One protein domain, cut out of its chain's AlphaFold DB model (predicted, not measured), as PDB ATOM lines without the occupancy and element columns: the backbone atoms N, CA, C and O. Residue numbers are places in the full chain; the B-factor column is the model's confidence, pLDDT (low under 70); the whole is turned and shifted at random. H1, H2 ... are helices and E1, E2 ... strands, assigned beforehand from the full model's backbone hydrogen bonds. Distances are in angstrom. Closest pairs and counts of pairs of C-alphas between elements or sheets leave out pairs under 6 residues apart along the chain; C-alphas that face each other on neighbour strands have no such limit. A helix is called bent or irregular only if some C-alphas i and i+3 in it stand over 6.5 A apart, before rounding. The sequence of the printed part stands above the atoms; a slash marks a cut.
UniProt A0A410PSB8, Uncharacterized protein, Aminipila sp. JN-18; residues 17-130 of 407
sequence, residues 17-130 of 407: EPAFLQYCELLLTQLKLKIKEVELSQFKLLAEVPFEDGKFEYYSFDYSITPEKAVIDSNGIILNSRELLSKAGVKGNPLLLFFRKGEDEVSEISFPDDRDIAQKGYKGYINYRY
ATOM      1  N   GLU A  17     286.657 151.579 436.564       89.50
ATOM      2  CA  GLU A  17     285.193 151.621 436.650       89.50
ATOM      3  C   GLU A  17     284.589 150.226 436.869       89.50
ATOM      4  O   GLU A  17     283.815 150.086 437.813       89.50
ATOM      5  N   PRO A  18     284.976 149.169 436.120       87.94
ATOM      6  CA  PRO A  18     284.591 147.795 436.443       87.94
ATOM      7  C   PRO A  18     284.939 147.365 437.876       87.94
ATOM      8  O   PRO A  18     284.088 146.810 438.570       87.94
ATOM      9  N   ALA A  19     286.156 147.656 438.351       84.62
ATOM     10  CA  ALA A  19     286.573 147.306 439.711       84.62
ATOM     11  C   ALA A  19     285.744 148.047 440.775       84.62
ATOM     12  O   ALA A  19     285.334 147.464 441.783       84.62
ATOM     13  N   PHE A  20     285.456 149.333 440.551       90.69
ATOM     14  CA  PHE A  20     284.622 150.116 441.458       90.69
ATOM     15  C   PHE A  20     283.153 149.696 441.410       90.69
ATOM     16  O   PHE A  20     282.509 149.638 442.455       90.69
ATOM     17  N   LEU A  21     282.632 149.345 440.232       90.50
ATOM     18  CA  LEU A  21     281.289 148.790 440.077       90.50
ATOM     19  C   LEU A  21     281.150 147.529 440.925       90.50
ATOM     20  O   LEU A  21     280.251 147.468 441.757       90.50
ATOM     21  N   GLN A  22     282.087 146.587 440.799       86.31
ATOM     22  CA  GLN A  22     282.098 145.361 441.596       86.31
ATOM     23  C   GLN A  22     282.171 145.663 443.102       86.31
ATOM     24  O   GLN A  22     281.426 145.085 443.896       86.31
ATOM     25  N   TYR A  23     283.023 146.610 443.513       87.19
ATOM     26  CA  TYR A  23     283.083 147.081 444.900       87.19
ATOM     27  C   TYR A  23     281.728 147.619 445.389       87.19
ATOM     28  O   TYR A  23     281.274 147.261 446.482       87.19
ATOM     29  N   CYS A  24     281.056 148.447 444.588       90.38
ATOM     30  CA  CYS A  24     279.752 148.999 444.928       90.38
ATOM     31  C   CYS A  24     278.652 147.933 444.940       90.38
ATOM     32  O   CYS A  24     277.832 147.939 445.857       90.38
ATOM     33  N   GLU A  25     278.630 147.008 443.980       88.62
ATOM     34  CA  GLU A  25     277.661 145.912 443.918       88.62
ATOM     35  C   GLU A  25     277.771 145.025 445.156       88.62
ATOM     36  O   GLU A  25     276.762 144.759 445.808       88.62
ATOM     37  N   LEU A  26     278.987 144.651 445.566       83.25
ATOM     38  CA  LEU A  26     279.214 143.859 446.779       83.25
ATOM     39  C   LEU A  26     278.683 144.549 448.045       83.25
ATOM     40  O   LEU A  26     278.085 143.899 448.907       83.25
ATOM     41  N   LEU A  27     278.886 145.863 448.168       85.00
ATOM     42  CA  LEU A  27     278.406 146.642 449.311       85.00
ATOM     43  C   LEU A  27     276.884 146.822 449.298       85.00
ATOM     44  O   LEU A  27     276.215 146.625 450.313       85.00
ATOM     45  N   LEU A  28     276.331 147.195 448.146       86.25
ATOM     46  CA  LEU A  28     274.932 147.589 447.999       86.25
ATOM     47  C   LEU A  28     273.988 146.394 447.793       86.25
ATOM     48  O   LEU A  28     272.783 146.531 448.014       86.25
ATOM     49  N   THR A  29     274.510 145.200 447.490       81.94
ATOM     50  CA  THR A  29     273.722 143.954 447.439       81.94
ATOM     51  C   THR A  29     273.023 143.670 448.770       81.94
ATOM     52  O   THR A  29     271.882 143.206 448.776       81.94
ATOM     53  N   GLN A  30     273.633 144.027 449.908       74.94
ATOM     54  CA  GLN A  30     272.994 143.901 451.229       74.94
ATOM     55  C   GLN A  30     271.700 144.725 451.340       74.94
ATOM     56  O   GLN A  30     270.776 144.359 452.063       74.94
ATOM     57  N   LEU A  31     271.615 145.817 450.579       80.38
ATOM     58  CA  LEU A  31     270.449 146.689 450.480       80.38
ATOM     59  C   LEU A  31     269.494 146.269 449.348       80.38
ATOM     60  O   LEU A  31     268.507 146.959 449.099       80.38
ATOM     61  N   LYS A  32     269.765 145.143 448.670       84.25
ATOM     62  CA  LYS A  32     269.033 144.638 447.494       84.25
ATOM     63  C   LYS A  32     268.963 145.660 446.353       84.25
ATOM     64  O   LYS A  32     267.971 145.718 445.623       84.25
ATOM     65  N   LEU A  33     270.007 146.475 446.216       84.88
ATOM     66  CA  LEU A  33     270.118 147.484 445.170       84.88
ATOM     67  C   LEU A  33     270.937 146.944 444.003       84.88
ATOM     68  O   LEU A  33     271.997 146.357 444.202       84.88
ATOM     69  N   LYS A  34     270.444 147.183 442.788       87.62
ATOM     70  CA  LYS A  34     271.165 146.918 441.543       87.62
ATOM     71  C   LYS A  34     271.730 148.216 440.990       87.62
ATOM     72  O   LYS A  34     271.044 149.244 441.018       87.62
ATOM     73  N   ILE A  35     272.959 148.159 440.498       90.81
ATOM     74  CA  ILE A  35     273.680 149.310 439.960       90.81
ATOM     75  C   ILE A  35     273.628 149.237 438.441       90.81
ATOM     76  O   ILE A  35     273.832 148.177 437.863       90.81
ATOM     77  N   LYS A  36     273.307 150.361 437.803       91.38
ATOM     78  CA  LYS A  36     273.277 150.472 436.345       91.38
ATOM     79  C   LYS A  36     274.650 150.860 435.800       91.38
ATOM     80  O   LYS A  36     275.099 150.304 434.808       91.38
ATOM     81  N   GLU A  37     275.275 151.853 436.424       93.19
ATOM     82  CA  GLU A  37     276.526 152.462 435.970       93.19
ATOM     83  C   GLU A  37     277.238 153.132 437.155       93.19
ATOM     84  O   GLU A  37     276.600 153.581 438.118       93.19
ATOM     85  N   VAL A  38     278.564 153.193 437.064       95.19
ATOM     86  CA  VAL A  38     279.425 154.003 437.929       95.19
ATOM     87  C   VAL A  38     280.343 154.842 437.055       95.19
ATOM     88  O   VAL A  38     280.750 154.397 435.986       95.19
ATOM     89  N   GLU A  39     280.681 156.036 437.527       94.25
ATOM     90  CA  GLU A  39     281.620 156.934 436.851       94.25
ATOM     91  C   GLU A  39     282.678 157.390 437.847       94.25
ATOM     92  O   GLU A  39     282.350 157.710 438.994       94.25
ATOM     93  N   LEU A  40     283.936 157.445 437.406       93.88
ATOM     94  CA  LEU A  40     285.068 157.873 438.225       93.88
ATOM     95  C   LEU A  40     285.780 159.068 437.587       93.88
ATOM     96  O   LEU A  40     286.055 159.080 436.389       93.88
ATOM     97  N   SER A  41     286.126 160.083 438.378       92.81
ATOM     98  CA  SER A  41     286.820 161.271 437.869       92.81
ATOM     99  C   SER A  41     287.703 161.952 438.922       92.81
ATOM    100  O   SER A  41     287.803 161.503 440.061       92.81
ATOM    101  N   GLN A  42     288.392 163.031 438.531       90.81
ATOM    102  CA  GLN A  42     289.175 163.899 439.433       90.81
ATOM    103  C   GLN A  42     290.196 163.165 440.321       90.81
ATOM    104  O   GLN A  42     290.348 163.447 441.509       90.81
ATOM    105  N   PHE A  43     290.945 162.236 439.729       91.62
ATOM    106  CA  PHE A  43     291.978 161.497 440.444       91.62
ATOM    107  C   PHE A  43     293.124 162.411 440.900       91.62
ATOM    108  O   PHE A  43     293.774 163.077 440.089       91.62
ATOM    109  N   LYS A  44     293.423 162.399 442.200       92.81
ATOM    110  CA  LYS A  44     294.533 163.147 442.800       92.81
ATOM    111  C   LYS A  44     295.364 162.238 443.693       92.81
ATOM    112  O   LYS A  44     294.857 161.726 444.687       92.81
ATOM    113  N   LEU A  45     296.648 162.101 443.362       92.69
ATOM    114  CA  LEU A  45     297.617 161.369 444.175       92.69
ATOM    115  C   LEU A  45     297.747 162.027 445.557       92.69
ATOM    116  O   LEU A  45     297.961 163.236 445.673       92.69
ATOM    117  N   LEU A  46     297.613 161.216 446.599       94.19
ATOM    118  CA  LEU A  46     297.706 161.601 448.004       94.19
ATOM    119  C   LEU A  46     299.028 161.154 448.627       94.19
ATOM    120  O   LEU A  46     299.646 161.922 449.361       94.19
ATOM    121  N   ALA A  47     299.449 159.917 448.356       94.38
ATOM    122  CA  ALA A  47     300.656 159.337 448.931       94.38
ATOM    123  C   ALA A  47     301.189 158.187 448.074       94.38
ATOM    124  O   ALA A  47     300.419 157.474 447.434       94.38
ATOM    125  N   GLU A  48     302.501 157.970 448.141       94.31
ATOM    126  CA  GLU A  48     303.165 156.773 447.630       94.31
ATOM    127  C   GLU A  48     303.873 156.069 448.792       94.31
ATOM    128  O   GLU A  48     304.555 156.704 449.602       94.31
ATOM    129  N   VAL A  49     303.705 154.755 448.890       93.75
ATOM    130  CA  VAL A  49     304.290 153.918 449.936       93.75
ATOM    131  C   VAL A  49     305.071 152.790 449.263       93.75
ATOM    132  O   VAL A  49     304.454 151.895 448.689       93.75
ATOM    133  N   PRO A  50     306.415 152.801 449.316       91.69
ATOM    134  CA  PRO A  50     307.225 151.699 448.805       91.69
ATOM    135  C   PRO A  50     306.882 150.383 449.506       91.69
ATOM    136  O   PRO A  50     306.737 150.361 450.732       91.69
ATOM    137  N   PHE A  51     306.784 149.301 448.737       87.81
ATOM    138  CA  PHE A  51     306.484 147.970 449.253       87.81
ATOM    139  C   PHE A  51     307.060 146.893 448.325       87.81
ATOM    140  O   PHE A  51     306.764 146.886 447.133       87.81
ATOM    141  N   GLU A  52     307.888 146.000 448.874       85.25
ATOM    142  CA  GLU A  52     308.642 144.988 448.114       85.25
ATOM    143  C   GLU A  52     309.348 145.567 446.865       85.25
ATOM    144  O   GLU A  52     310.230 146.417 446.985       85.25
ATOM    145  N   ASP A  53     308.964 145.092 445.678       85.62
ATOM    146  CA  ASP A  53     309.485 145.426 444.352       85.62
ATOM    147  C   ASP A  53     308.687 146.535 443.645       85.62
ATOM    148  O   ASP A  53     308.914 146.817 442.466       85.62
ATOM    149  N   GLY A  54     307.763 147.180 444.354       88.69
ATOM    150  CA  GLY A  54     306.895 148.213 443.809       88.69
ATOM    151  C   GLY A  54     306.516 149.276 444.832       88.69
ATOM    152  O   GLY A  54     307.230 149.567 445.799       88.69
ATOM    153  N   LYS A  55     305.374 149.911 444.587       91.06
ATOM    154  CA  LYS A  55     304.808 150.913 445.486       91.06
ATOM    155  C   LYS A  55     303.296 150.887 445.456       91.06
ATOM    156  O   LYS A  55     302.678 150.727 444.407       91.06
ATOM    157  N   PHE A  56     302.720 151.132 446.617       91.50
ATOM    158  CA  PHE A  56     301.329 151.504 446.733       91.50
ATOM    159  C   PHE A  56     301.161 152.987 446.461       91.50
ATOM    160  O   PHE A  56     301.909 153.804 446.999       91.50
ATOM    161  N   GLU A  57     300.162 153.349 445.677       93.06
ATOM    162  CA  GLU A  57     299.799 154.736 445.453       93.06
ATOM    163  C   GLU A  57     298.333 154.957 445.842       93.06
ATOM    164  O   GLU A  57     297.440 154.205 445.450       93.06
ATOM    165  N   TYR A  58     298.099 155.997 446.637       93.75
ATOM    166  CA  TYR A  58     296.785 156.376 447.142       93.75
ATOM    167  C   TYR A  58     296.253 157.570 446.373       93.75
ATOM    168  O   TYR A  58     296.941 158.584 446.278       93.75
ATOM    169  N   TYR A  59     295.010 157.500 445.919       93.50
ATOM    170  CA  TYR A  59     294.341 158.572 445.200       93.50
ATOM    171  C   TYR A  59     293.010 158.909 445.862       93.50
ATOM    172  O   TYR A  59     292.243 158.027 446.242       93.50
ATOM    173  N   SER A  60     292.709 160.201 445.968       93.75
ATOM    174  CA  SER A  60     291.319 160.641 446.071       93.75
ATOM    175  C   SER A  60     290.723 160.697 444.672       93.75
ATOM    176  O   SER A  60     291.435 161.015 443.718       93.75
ATOM    177  N   PHE A  61     289.430 160.439 444.562       94.62
ATOM    178  CA  PHE A  61     288.689 160.501 443.312       94.62
ATOM    179  C   PHE A  61     287.244 160.903 443.601       94.62
ATOM    180  O   PHE A  61     286.732 160.665 444.697       94.62
ATOM    181  N   ASP A  62     286.605 161.503 442.607       94.19
ATOM    182  CA  ASP A  62     285.171 161.742 442.601       94.19
ATOM    183  C   ASP A  62     284.478 160.540 441.962       94.19
ATOM    184  O   ASP A  62     284.986 159.958 440.999       94.19
ATOM    185  N   TYR A  63     283.309 160.176 442.484       94.88
ATOM    186  CA  TYR A  63     282.539 159.049 441.979       94.88
ATOM    187  C   TYR A  63     281.048 159.352 441.905       94.88
ATOM    188  O   TYR A  63     280.488 160.046 442.759       94.88
ATOM    189  N   SER A  64     280.406 158.765 440.901       94.88
ATOM    190  CA  SER A  64     278.956 158.707 440.766       94.88
ATOM    191  C   SER A  64     278.508 157.250 440.738       94.88
ATOM    192  O   SER A  64     279.159 156.399 440.137       94.88
ATOM    193  N   ILE A  65     277.399 156.964 441.416       94.62
ATOM    194  CA  ILE A  65     276.741 155.653 441.444       94.62
ATOM    195  C   ILE A  65     275.298 155.869 441.017       94.62
ATOM    196  O   ILE A  65     274.538 156.521 441.742       94.62
ATOM    197  N   THR A  66     274.917 155.274 439.891       93.25
ATOM    198  CA  THR A  66     273.550 155.324 439.374       93.25
ATOM    199  C   THR A  66     272.888 153.956 439.565       93.25
ATOM    200  O   THR A  66     273.242 152.992 438.881       93.25
ATOM    201  N   PRO A  67     271.917 153.821 440.486       91.44
ATOM    202  CA  PRO A  67     271.162 152.581 440.646       91.44
ATOM    203  C   PRO A  67     270.152 152.382 439.503       91.44
ATOM    204  O   PRO A  67     269.693 153.345 438.894       91.44
ATOM    205  N   GLU A  68     269.726 151.137 439.251       90.88
ATOM    206  CA  GLU A  68     268.652 150.841 438.278       90.88
ATOM    207  C   GLU A  68     267.328 151.538 438.636       90.88
ATOM    208  O   GLU A  68     266.528 151.882 437.765       90.88
ATOM    209  N   LYS A  69     267.081 151.728 439.936       88.56
ATOM    210  CA  LYS A  69     265.927 152.449 440.476       88.56
ATOM    211  C   LYS A  69     266.401 153.451 441.515       88.56
ATOM    212  O   LYS A  69     267.202 153.105 442.381       88.56
ATOM    213  N   ALA A  70     265.862 154.668 441.455       86.12
ATOM    214  CA  ALA A  70     266.140 155.693 442.451       86.12
ATOM    215  C   ALA A  70     265.805 155.180 443.860       86.12
ATOM    216  O   ALA A  70     264.735 154.613 444.092       86.12
ATOM    217  N   VAL A  71     266.731 155.388 444.792       84.19
ATOM    218  CA  VAL A  71     266.566 154.993 446.191       84.19
ATOM    219  C   VAL A  71     266.146 156.215 446.972       84.19
ATOM    220  O   VAL A  71     266.821 157.240 446.927       84.19
ATOM    221  N   ILE A  72     265.029 156.103 447.676       86.25
ATOM    222  CA  ILE A  72     264.413 157.216 448.389       86.25
ATOM    223  C   ILE A  72     264.493 156.934 449.892       86.25
ATOM    224  O   ILE A  72     264.300 155.796 450.330       86.25
ATOM    225  N   ASP A  73     264.838 157.945 450.684       82.38
ATOM    226  CA  ASP A  73     264.830 157.854 452.141       82.38
ATOM    227  C   ASP A  73     263.406 157.931 452.729       82.38
ATOM    228  O   ASP A  73     262.409 158.073 452.019       82.38
ATOM    229  N   SER A  74     263.293 157.842 454.056       81.88
ATOM    230  CA  SER A  74     262.005 157.932 454.759       81.88
ATOM    231  C   SER A  74     261.308 159.291 454.618       81.88
ATOM    232  O   SER A  74     260.131 159.395 454.946       81.88
ATOM    233  N   ASN A  75     262.019 160.321 454.155       84.06
ATOM    234  CA  ASN A  75     261.519 161.681 453.974       84.06
ATOM    235  C   ASN A  75     261.182 161.992 452.508       84.06
ATOM    236  O   ASN A  75     260.807 163.123 452.199       84.06
ATOM    237  N   GLY A  76     261.304 161.022 451.596       80.44
ATOM    238  CA  GLY A  76     261.033 161.234 450.176       80.44
ATOM    239  C   GLY A  76     262.213 161.808 449.378       80.44
ATOM    240  O   GLY A  76     262.025 162.190 448.225       80.44
ATOM    241  N   ILE A  77     263.417 161.869 449.955       86.69
ATOM    242  CA  ILE A  77     264.620 162.419 449.315       86.69
ATOM    243  C   ILE A  77     265.370 161.305 448.577       86.69
ATOM    244  O   ILE A  77     265.621 160.237 449.138       86.69
ATOM    245  N   ILE A  78     265.743 161.555 447.317       87.88
ATOM    246  CA  ILE A  78     266.588 160.641 446.536       87.88
ATOM    247  C   ILE A  78     267.999 160.656 447.121       87.88
ATOM    248  O   ILE A  78     268.625 161.712 447.204       87.88
ATOM    249  N   LEU A  79     268.494 159.478 447.490       87.94
ATOM    250  CA  LEU A  79     269.828 159.314 448.048       87.94
ATOM    251  C   LEU A  79     270.902 159.538 446.981       87.94
ATOM    252  O   LEU A  79     270.842 158.955 445.897       87.94
ATOM    253  N   ASN A  80     271.916 160.329 447.317       90.81
ATOM    254  CA  ASN A  80     273.117 160.479 446.499       90.81
ATOM    255  C   ASN A  80     274.116 159.328 446.733       90.81
ATOM    256  O   ASN A  80     273.987 158.536 447.667       90.81
ATOM    257  N   SER A  81     275.158 159.239 445.903       92.31
ATOM    258  CA  SER A  81     276.136 158.140 445.940       92.31
ATOM    259  C   SER A  81     276.848 157.987 447.288       92.31
ATOM    260  O   SER A  81     277.115 156.869 447.727       92.31
ATOM    261  N   ARG A  82     277.113 159.092 447.994       90.38
ATOM    262  CA  ARG A  82     277.723 159.055 449.329       90.38
ATOM    263  C   ARG A  82     276.759 158.499 450.373       90.38
ATOM    264  O   ARG A  82     277.156 157.700 451.216       90.38
ATOM    265  N   GLU A  83     275.494 158.893 450.309       89.75
ATOM    266  CA  GLU A  83     274.449 158.389 451.201       89.75
ATOM    267  C   GLU A  83     274.157 156.905 450.956       89.75
ATOM    268  O   GLU A  83     273.961 156.162 451.917       89.75
ATOM    269  N   LEU A  84     274.196 156.457 449.695       90.19
ATOM    270  CA  LEU A  84     274.084 155.042 449.334       90.19
ATOM    271  C   LEU A  84     275.183 154.208 450.005       90.19
ATOM    272  O   LEU A  84     274.874 153.240 450.701       90.19
ATOM    273  N   LEU A  85     276.452 154.609 449.863       90.06
ATOM    274  CA  LEU A  85     277.571 153.904 450.499       90.06
ATOM    275  C   LEU A  85     277.518 153.982 452.033       90.06
ATOM    276  O   LEU A  85     277.795 152.992 452.707       90.06
ATOM    277  N   SER A  86     277.096 155.121 452.590       88.25
ATOM    278  CA  SER A  86     276.901 155.287 454.036       88.25
ATOM    279  C   SER A  86     275.863 154.308 454.595       88.25
ATOM    280  O   SER A  86     276.102 153.663 455.619       88.25
ATOM    281  N   LYS A  87     274.745 154.095 453.885       86.56
ATOM    282  CA  LYS A  87     273.750 153.072 454.254       86.56
ATOM    283  C   LYS A  87     274.286 151.643 454.166       86.56
ATOM    284  O   LYS A  87     273.792 150.783 454.889       86.56
ATOM    285  N   ALA A  88     275.291 151.398 453.328       84.12
ATOM    286  CA  ALA A  88     276.009 150.125 453.253       84.12
ATOM    287  C   ALA A  88     277.160 150.005 454.274       84.12
ATOM    288  O   ALA A  88     277.925 149.044 454.234       84.12
ATOM    289  N   GLY A  89     277.291 150.961 455.201       81.88
ATOM    290  CA  GLY A  89     278.247 150.901 456.307       81.88
ATOM    291  C   GLY A  89     279.616 151.524 456.027       81.88
ATOM    292  O   GLY A  89     280.496 151.422 456.884       81.88
ATOM    293  N   VAL A  90     279.809 152.193 454.883       85.38
ATOM    294  CA  VAL A  90     281.025 152.978 454.607       85.38
ATOM    295  C   VAL A  90     280.991 154.253 455.454       85.38
ATOM    296  O   VAL A  90     280.018 155.003 455.423       85.38
ATOM    297  N   LYS A  91     282.025 154.499 456.263       82.81
ATOM    298  CA  LYS A  91     282.015 155.580 457.266       82.81
ATOM    299  C   LYS A  91     282.678 156.856 456.748       82.81
ATOM    300  O   LYS A  91     282.373 157.943 457.249       82.81
ATOM    301  N   GLY A  92     283.581 156.729 455.789       86.12
ATOM    302  CA  GLY A  92     284.285 157.812 455.118       86.12
ATOM    303  C   GLY A  92     284.069 157.813 453.610       86.12
ATOM    304  O   GLY A  92     283.072 157.288 453.115       86.12
ATOM    305  N   ASN A  93     284.978 158.452 452.879       90.94
ATOM    306  CA  ASN A  93     285.006 158.335 451.424       90.94
ATOM    307  C   ASN A  93     285.961 157.203 451.024       90.94
ATOM    308  O   ASN A  93     287.017 157.058 451.646       90.94
ATOM    309  N   PRO A  94     285.631 156.410 449.992       92.56
ATOM    310  CA  PRO A  94     286.591 155.476 449.431       92.56
ATOM    311  C   PRO A  94     287.791 156.249 448.865       92.56
ATOM    312  O   PRO A  94     287.635 157.263 448.185       92.56
ATOM    313  N   LEU A  95     288.991 155.755 449.140       93.19
ATOM    314  CA  LEU A  95     290.208 156.124 448.428       93.19
ATOM    315  C   LEU A  95     290.512 155.043 447.404       93.19
ATOM    316  O   LEU A  95     290.204 153.885 447.635       93.19
ATOM    317  N   LEU A  96     291.121 155.414 446.287       91.88
ATOM    318  CA  LEU A  96     291.623 154.454 445.319       91.88
ATOM    319  C   LEU A  96     293.049 154.085 445.725       91.88
ATOM    320  O   LEU A  96     293.909 154.959 445.846       91.88
ATOM    321  N   LEU A  97     293.296 152.803 445.955       90.50
ATOM    322  CA  LEU A  97     294.606 152.260 446.274       90.50
ATOM    323  C   LEU A  97     295.019 151.310 445.158       90.50
ATOM    324  O   LEU A  97     294.259 150.419 444.789       90.50
ATOM    325  N   PHE A  98     296.230 151.488 444.643       88.31
ATOM    326  CA  PHE A  98     296.812 150.521 443.729       88.31
ATOM    327  C   PHE A  98     298.231 150.158 444.101       88.31
ATOM    328  O   PHE A  98     298.984 151.002 444.587       88.31
ATOM    329  N   PHE A  99     298.606 148.917 443.813       88.06
ATOM    330  CA  PHE A  99     299.999 148.497 443.811       88.06
ATOM    331  C   PHE A  99     300.538 148.547 442.383       88.06
ATOM    332  O   PHE A  99     300.006 147.887 441.488       88.06
ATOM    333  N   ARG A 100     301.587 149.345 442.173       85.75
ATOM    334  CA  ARG A 100     302.281 149.472 440.893       85.75
ATOM    335  C   ARG A 100     303.660 148.833 440.984       85.75
ATOM    336  O   ARG A 100     304.472 149.220 441.832       85.75
ATOM    337  N   LYS A 101     303.928 147.902 440.071       80.38
ATOM    338  CA  LYS A 101     305.240 147.298 439.846       80.38
ATOM    339  C   LYS A 101     305.784 147.813 438.511       80.38
ATOM    340  O   LYS A 101     305.132 147.704 437.480       80.38
ATOM    341  N   GLY A 102     306.964 148.432 438.524       72.69
ATOM    342  CA  GLY A 102     307.487 149.122 437.336       72.69
ATOM    343  C   GLY A 102     306.665 150.359 436.934       72.69
ATOM    344  O   GLY A 102     306.019 150.981 437.780       72.69
ATOM    345  N   GLU A 103     306.736 150.759 435.660       62.56
ATOM    346  CA  GLU A 103     306.061 151.974 435.171       62.56
ATOM    347  C   GLU A 103     304.579 151.746 434.824       62.56
ATOM    348  O   GLU A 103     303.775 152.634 435.111       62.56
ATOM    349  N   ASP A 104     304.176 150.552 434.367       59.53
ATOM    350  CA  ASP A 104     302.844 150.346 433.763       59.53
ATOM    351  C   ASP A 104     301.992 149.210 434.361       59.53
ATOM    352  O   ASP A 104     300.794 149.148 434.093       59.53
ATOM    353  N   GLU A 105     302.546 148.332 435.201       72.00
ATOM    354  CA  GLU A 105     301.797 147.177 435.707       72.00
ATOM    355  C   GLU A 105     301.110 147.495 437.044       72.00
ATOM    356  O   GLU A 105     301.754 147.628 438.090       72.00
ATOM    357  N   VAL A 106     299.781 147.623 437.007       71.06
ATOM    358  CA  VAL A 106     298.939 147.671 438.209       71.06
ATOM    359  C   VAL A 106     298.446 146.263 438.510       71.06
ATOM    360  O   VAL A 106     297.680 145.693 437.735       71.06
ATOM    361  N   SER A 107     298.884 145.705 439.638       72.44
ATOM    362  CA  SER A 107     298.555 144.329 440.036       72.44
ATOM    363  C   SER A 107     297.574 144.249 441.208       72.44
ATOM    364  O   SER A 107     297.318 143.155 441.707       72.44
ATOM    365  N   GLU A 108     297.059 145.390 441.675       80.56
ATOM    366  CA  GLU A 108     296.015 145.476 442.699       80.56
ATOM    367  C   GLU A 108     295.220 146.778 442.550       80.56
ATOM    368  O   GLU A 108     295.815 147.839 442.356       80.56
ATOM    369  N   ILE A 109     293.892 146.694 442.678       85.62
ATOM    370  CA  ILE A 109     292.979 147.837 442.789       85.62
ATOM    371  C   ILE A 109     292.093 147.606 444.017       85.62
ATOM    372  O   ILE A 109     291.381 146.609 444.104       85.62
ATOM    373  N   SER A 110     292.114 148.532 444.973       86.88
ATOM    374  CA  SER A 110     291.300 148.445 446.183       86.88
ATOM    375  C   SER A 110     290.737 149.797 446.612       86.88
ATOM    376  O   SER A 110     291.201 150.858 446.188       86.88
ATOM    377  N   PHE A 111     289.686 149.747 447.440       88.88
ATOM    378  CA  PHE A 111     288.913 150.923 447.848       88.88
ATOM    379  C   PHE A 111     288.835 151.070 449.380       88.88
ATOM    380  O   PHE A 111     287.761 150.879 449.960       88.88
ATOM    381  N   PRO A 112     289.958 151.336 450.079       88.06
ATOM    382  CA  PRO A 112     289.944 151.554 451.523       88.06
ATOM    383  C   PRO A 112     289.157 152.809 451.919       88.06
ATOM    384  O   PRO A 112     289.136 153.805 451.199       88.06
ATOM    385  N   ASP A 113     288.550 152.779 453.105       87.50
ATOM    386  CA  ASP A 113     287.878 153.938 453.702       87.50
ATOM    387  C   ASP A 113     288.928 154.957 454.188       87.50
ATOM    388  O   ASP A 113     289.882 154.600 454.892       87.50
ATOM    389  N   ASP A 114     288.766 156.235 453.832       89.12
ATOM    390  CA  ASP A 114     289.677 157.307 454.245       89.12
ATOM    391  C   ASP A 114     289.847 157.410 455.771       89.12
ATOM    392  O   ASP A 114     290.919 157.797 456.245       89.12
ATOM    393  N   ARG A 115     288.854 156.986 456.565       87.00
ATOM    394  CA  ARG A 115     288.948 156.951 458.028       87.00
ATOM    395  C   ARG A 115     289.905 155.881 458.525       87.00
ATOM    396  O   ARG A 115     290.624 156.131 459.495       87.00
ATOM    397  N   ASP A 116     289.943 154.719 457.880       83.75
ATOM    398  CA  ASP A 116     290.874 153.645 458.243       83.75
ATOM    399  C   ASP A 116     292.317 154.076 457.963       83.75
ATOM    400  O   ASP A 116     293.220 153.829 458.774       83.75
ATOM    401  N   ILE A 117     292.518 154.793 456.854       89.50
ATOM    402  CA  ILE A 117     293.803 155.397 456.501       89.50
ATOM    403  C   ILE A 117     294.173 156.514 457.478       89.50
ATOM    404  O   ILE A 117     295.309 156.552 457.943       89.50
ATOM    405  N   ALA A 118     293.238 157.390 457.850       89.12
ATOM    406  CA  ALA A 118     293.498 158.473 458.797       89.12
ATOM    407  C   ALA A 118     293.935 157.957 460.180       89.12
ATOM    408  O   ALA A 118     294.789 158.566 460.821       89.12
ATOM    409  N   GLN A 119     293.391 156.822 460.630       88.62
ATOM    410  CA  GLN A 119     293.757 156.213 461.913       88.62
ATOM    411  C   GLN A 119     295.155 155.581 461.915       88.62
ATOM    412  O   GLN A 119     295.844 155.634 462.931       88.62
ATOM    413  N   LYS A 120     295.564 154.941 460.813       89.69
ATOM    414  CA  LYS A 120     296.814 154.156 460.735       89.69
ATOM    415  C   LYS A 120     297.957 154.900 460.036       89.69
ATOM    416  O   LYS A 120     299.117 154.514 460.167       89.69
ATOM    417  N   GLY A 121     297.637 155.948 459.283       93.19
ATOM    418  CA  GLY A 121     298.502 156.528 458.262       93.19
ATOM    419  C   GLY A 121     298.652 155.608 457.042       93.19
ATOM    420  O   GLY A 121     298.461 154.397 457.132       93.19
ATOM    421  N   TYR A 122     299.054 156.170 455.898       93.50
ATOM    422  CA  TYR A 122     299.220 155.423 454.640       93.50
ATOM    423  C   TYR A 122     300.143 154.206 454.792       93.50
ATOM    424  O   TYR A 122     299.750 153.076 454.523       93.50
ATOM    425  N   LYS A 123     301.356 154.410 455.322       92.94
ATOM    426  CA  LYS A 123     302.310 153.314 455.554       92.94
ATOM    427  C   LYS A 123     301.807 152.304 456.589       92.94
ATOM    428  O   LYS A 123     302.032 151.109 456.435       92.94
ATOM    429  N   GLY A 124     301.138 152.773 457.643       91.00
ATOM    430  CA  GLY A 124     300.606 151.896 458.684       91.00
ATOM    431  C   GLY A 124     299.468 151.013 458.179       91.00
ATOM    432  O   GLY A 124     299.392 149.856 458.578       91.00
ATOM    433  N   TYR A 125     298.634 151.516 457.263       89.75
ATOM    434  CA  TYR A 125     297.606 150.712 456.609       89.75
ATOM    435  C   TYR A 125     298.216 149.593 455.763       89.75
ATOM    436  O   TYR A 125     297.836 148.441 455.953       89.75
ATOM    437  N   ILE A 126     299.193 149.905 454.900       88.94
ATOM    438  CA  ILE A 126     299.906 148.890 454.105       88.94
ATOM    439  C   ILE A 126     300.546 147.845 455.020       88.94
ATOM    440  O   ILE A 126     300.304 146.654 454.868       88.94
ATOM    441  N   ASN A 127     301.300 148.275 456.032       87.19
ATOM    442  CA  ASN A 127     301.939 147.344 456.957       87.19
ATOM    443  C   ASN A 127     300.924 146.463 457.690       87.19
ATOM    444  O   ASN A 127     301.167 145.279 457.857       87.19
ATOM    445  N   TYR A 128     299.798 147.024 458.135       84.69
ATOM    446  CA  TYR A 128     298.737 146.249 458.771       84.69
ATOM    447  C   TYR A 128     298.175 145.202 457.805       84.69
ATOM    448  O   TYR A 128     298.111 144.022 458.142       84.69
ATOM    449  N   ARG A 129     297.825 145.640 456.594       81.00
ATOM    450  CA  ARG A 129     297.125 144.846 455.589       81.00
ATOM    451  C   ARG A 129     297.969 143.715 455.005       81.00
ATOM    452  O   ARG A 129     297.470 142.614 454.818       81.00
ATOM    453  N   TYR A 130     299.240 143.990 454.751       79.56
ATOM    454  CA  TYR A 130     300.162 143.076 454.081       79.56
ATOM    455  C   TYR A 130     301.302 142.661 455.021       79.56
ATOM    456  O   TYR A 130     302.429 142.445 454.591       79.56
TER     457      TYR A 130
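This is residues 17 to 130 of the 407 residues of an uncharacterized protein of Aminipila sp. JN-18 (UniProt A0A410PSB8). A long, bent hairpin of two strands, E1 and E2, runs along most of the domain's length, and a short second hairpin, E3 and E4, joins it beside the first residues of E2, giving a strongly twisted sheet of four strands. H1 and H2 pack on the half of the long hairpin away from its turn, while H3 and H4 make a corner near the other half, with H4 packed on E1. The printed part has 114 residues, with four named helices and four named strands that follow along the chain as H1 E1 E2 H2 E3 E4 H3 H4; the sheet's order is E1 - E2 - E3 - E4, all antiparallel, and the class is mixed, helices and strands. It is compact, with a radius of gyration of the C-alphas of 15.4 A, yet elongated, spanning 50 by 29 by 24 A.

Find C-alpha 17 at (285.193, 151.621, 436.650); from there H1 runs through residues 17 to 31, 20.8 A long. Next comes E1, residues 35 to 51, 34.1 A, ending at C-alpha 51 at (306.484, 147.970, 449.253). E2, residues 54 to 67, returns over 36.1 A. Read on to H2, residues 81 to 87, then to E3, residues 96 to 101, 16.3 A, and E4, residues 105 to 110, 14.9 A. H3 holds residues 114 to 120, and H4, residues 122 to 129, ends at C-alpha 129 at (297.125, 144.846, 455.589).

Begin with the hairpin of E1 and E2, where N 46 and O 58 are 2.7 A apart, within hydrogen-bond range; E1 bends by 84 degrees at residue 47 and E2 by 64 degrees at residue 62. Beside E2 look for E3, with N 57 and O 98 at 2.8 A. E3 and E4 form a second hairpin, with N 97 and O 110 at 2.9 A. There are three layers, helices on both faces of the sheet: H1 on one face, H2 and H4 on the other. The closest C-alphas of H1 and E1 are those of Leu 21 and Val 38, 5.9 A apart; those of E2 and H2 are Ile 65 and Ser 81, 5.2 A. H1 touches H2 with residues 24 to 28 alone, closest at the C-alphas of Leu 28 and Leu 85, 7.3 A. H4 runs across the strands at 78 degrees to E1 on the local plane, at a height over the sheet of 9.5 A; its closest C-alphas with E1 are those of Lys 123 and Val 49, 6.0 A. H3 is not on the sheet and only just touches H4, only at the corner, with 3 pairs of C-alphas within 8 A, the closest being Ile 117 and Tyr 125, 6.0 A. In H2, H3 and H4 every O i to N i+4 pair is within hydrogen-bond range; in H1, 9 of 11 are.

The two C-alphas farthest apart, those of Asp 53 and Asn 75, are 51.6 A apart. The printed part has no cut. The link from E2 to H2, residues 68 to 80, is long. Look for low confidence at residues 103 to 104, which are under 70; the mean pLDDT of the printed part is 87.6.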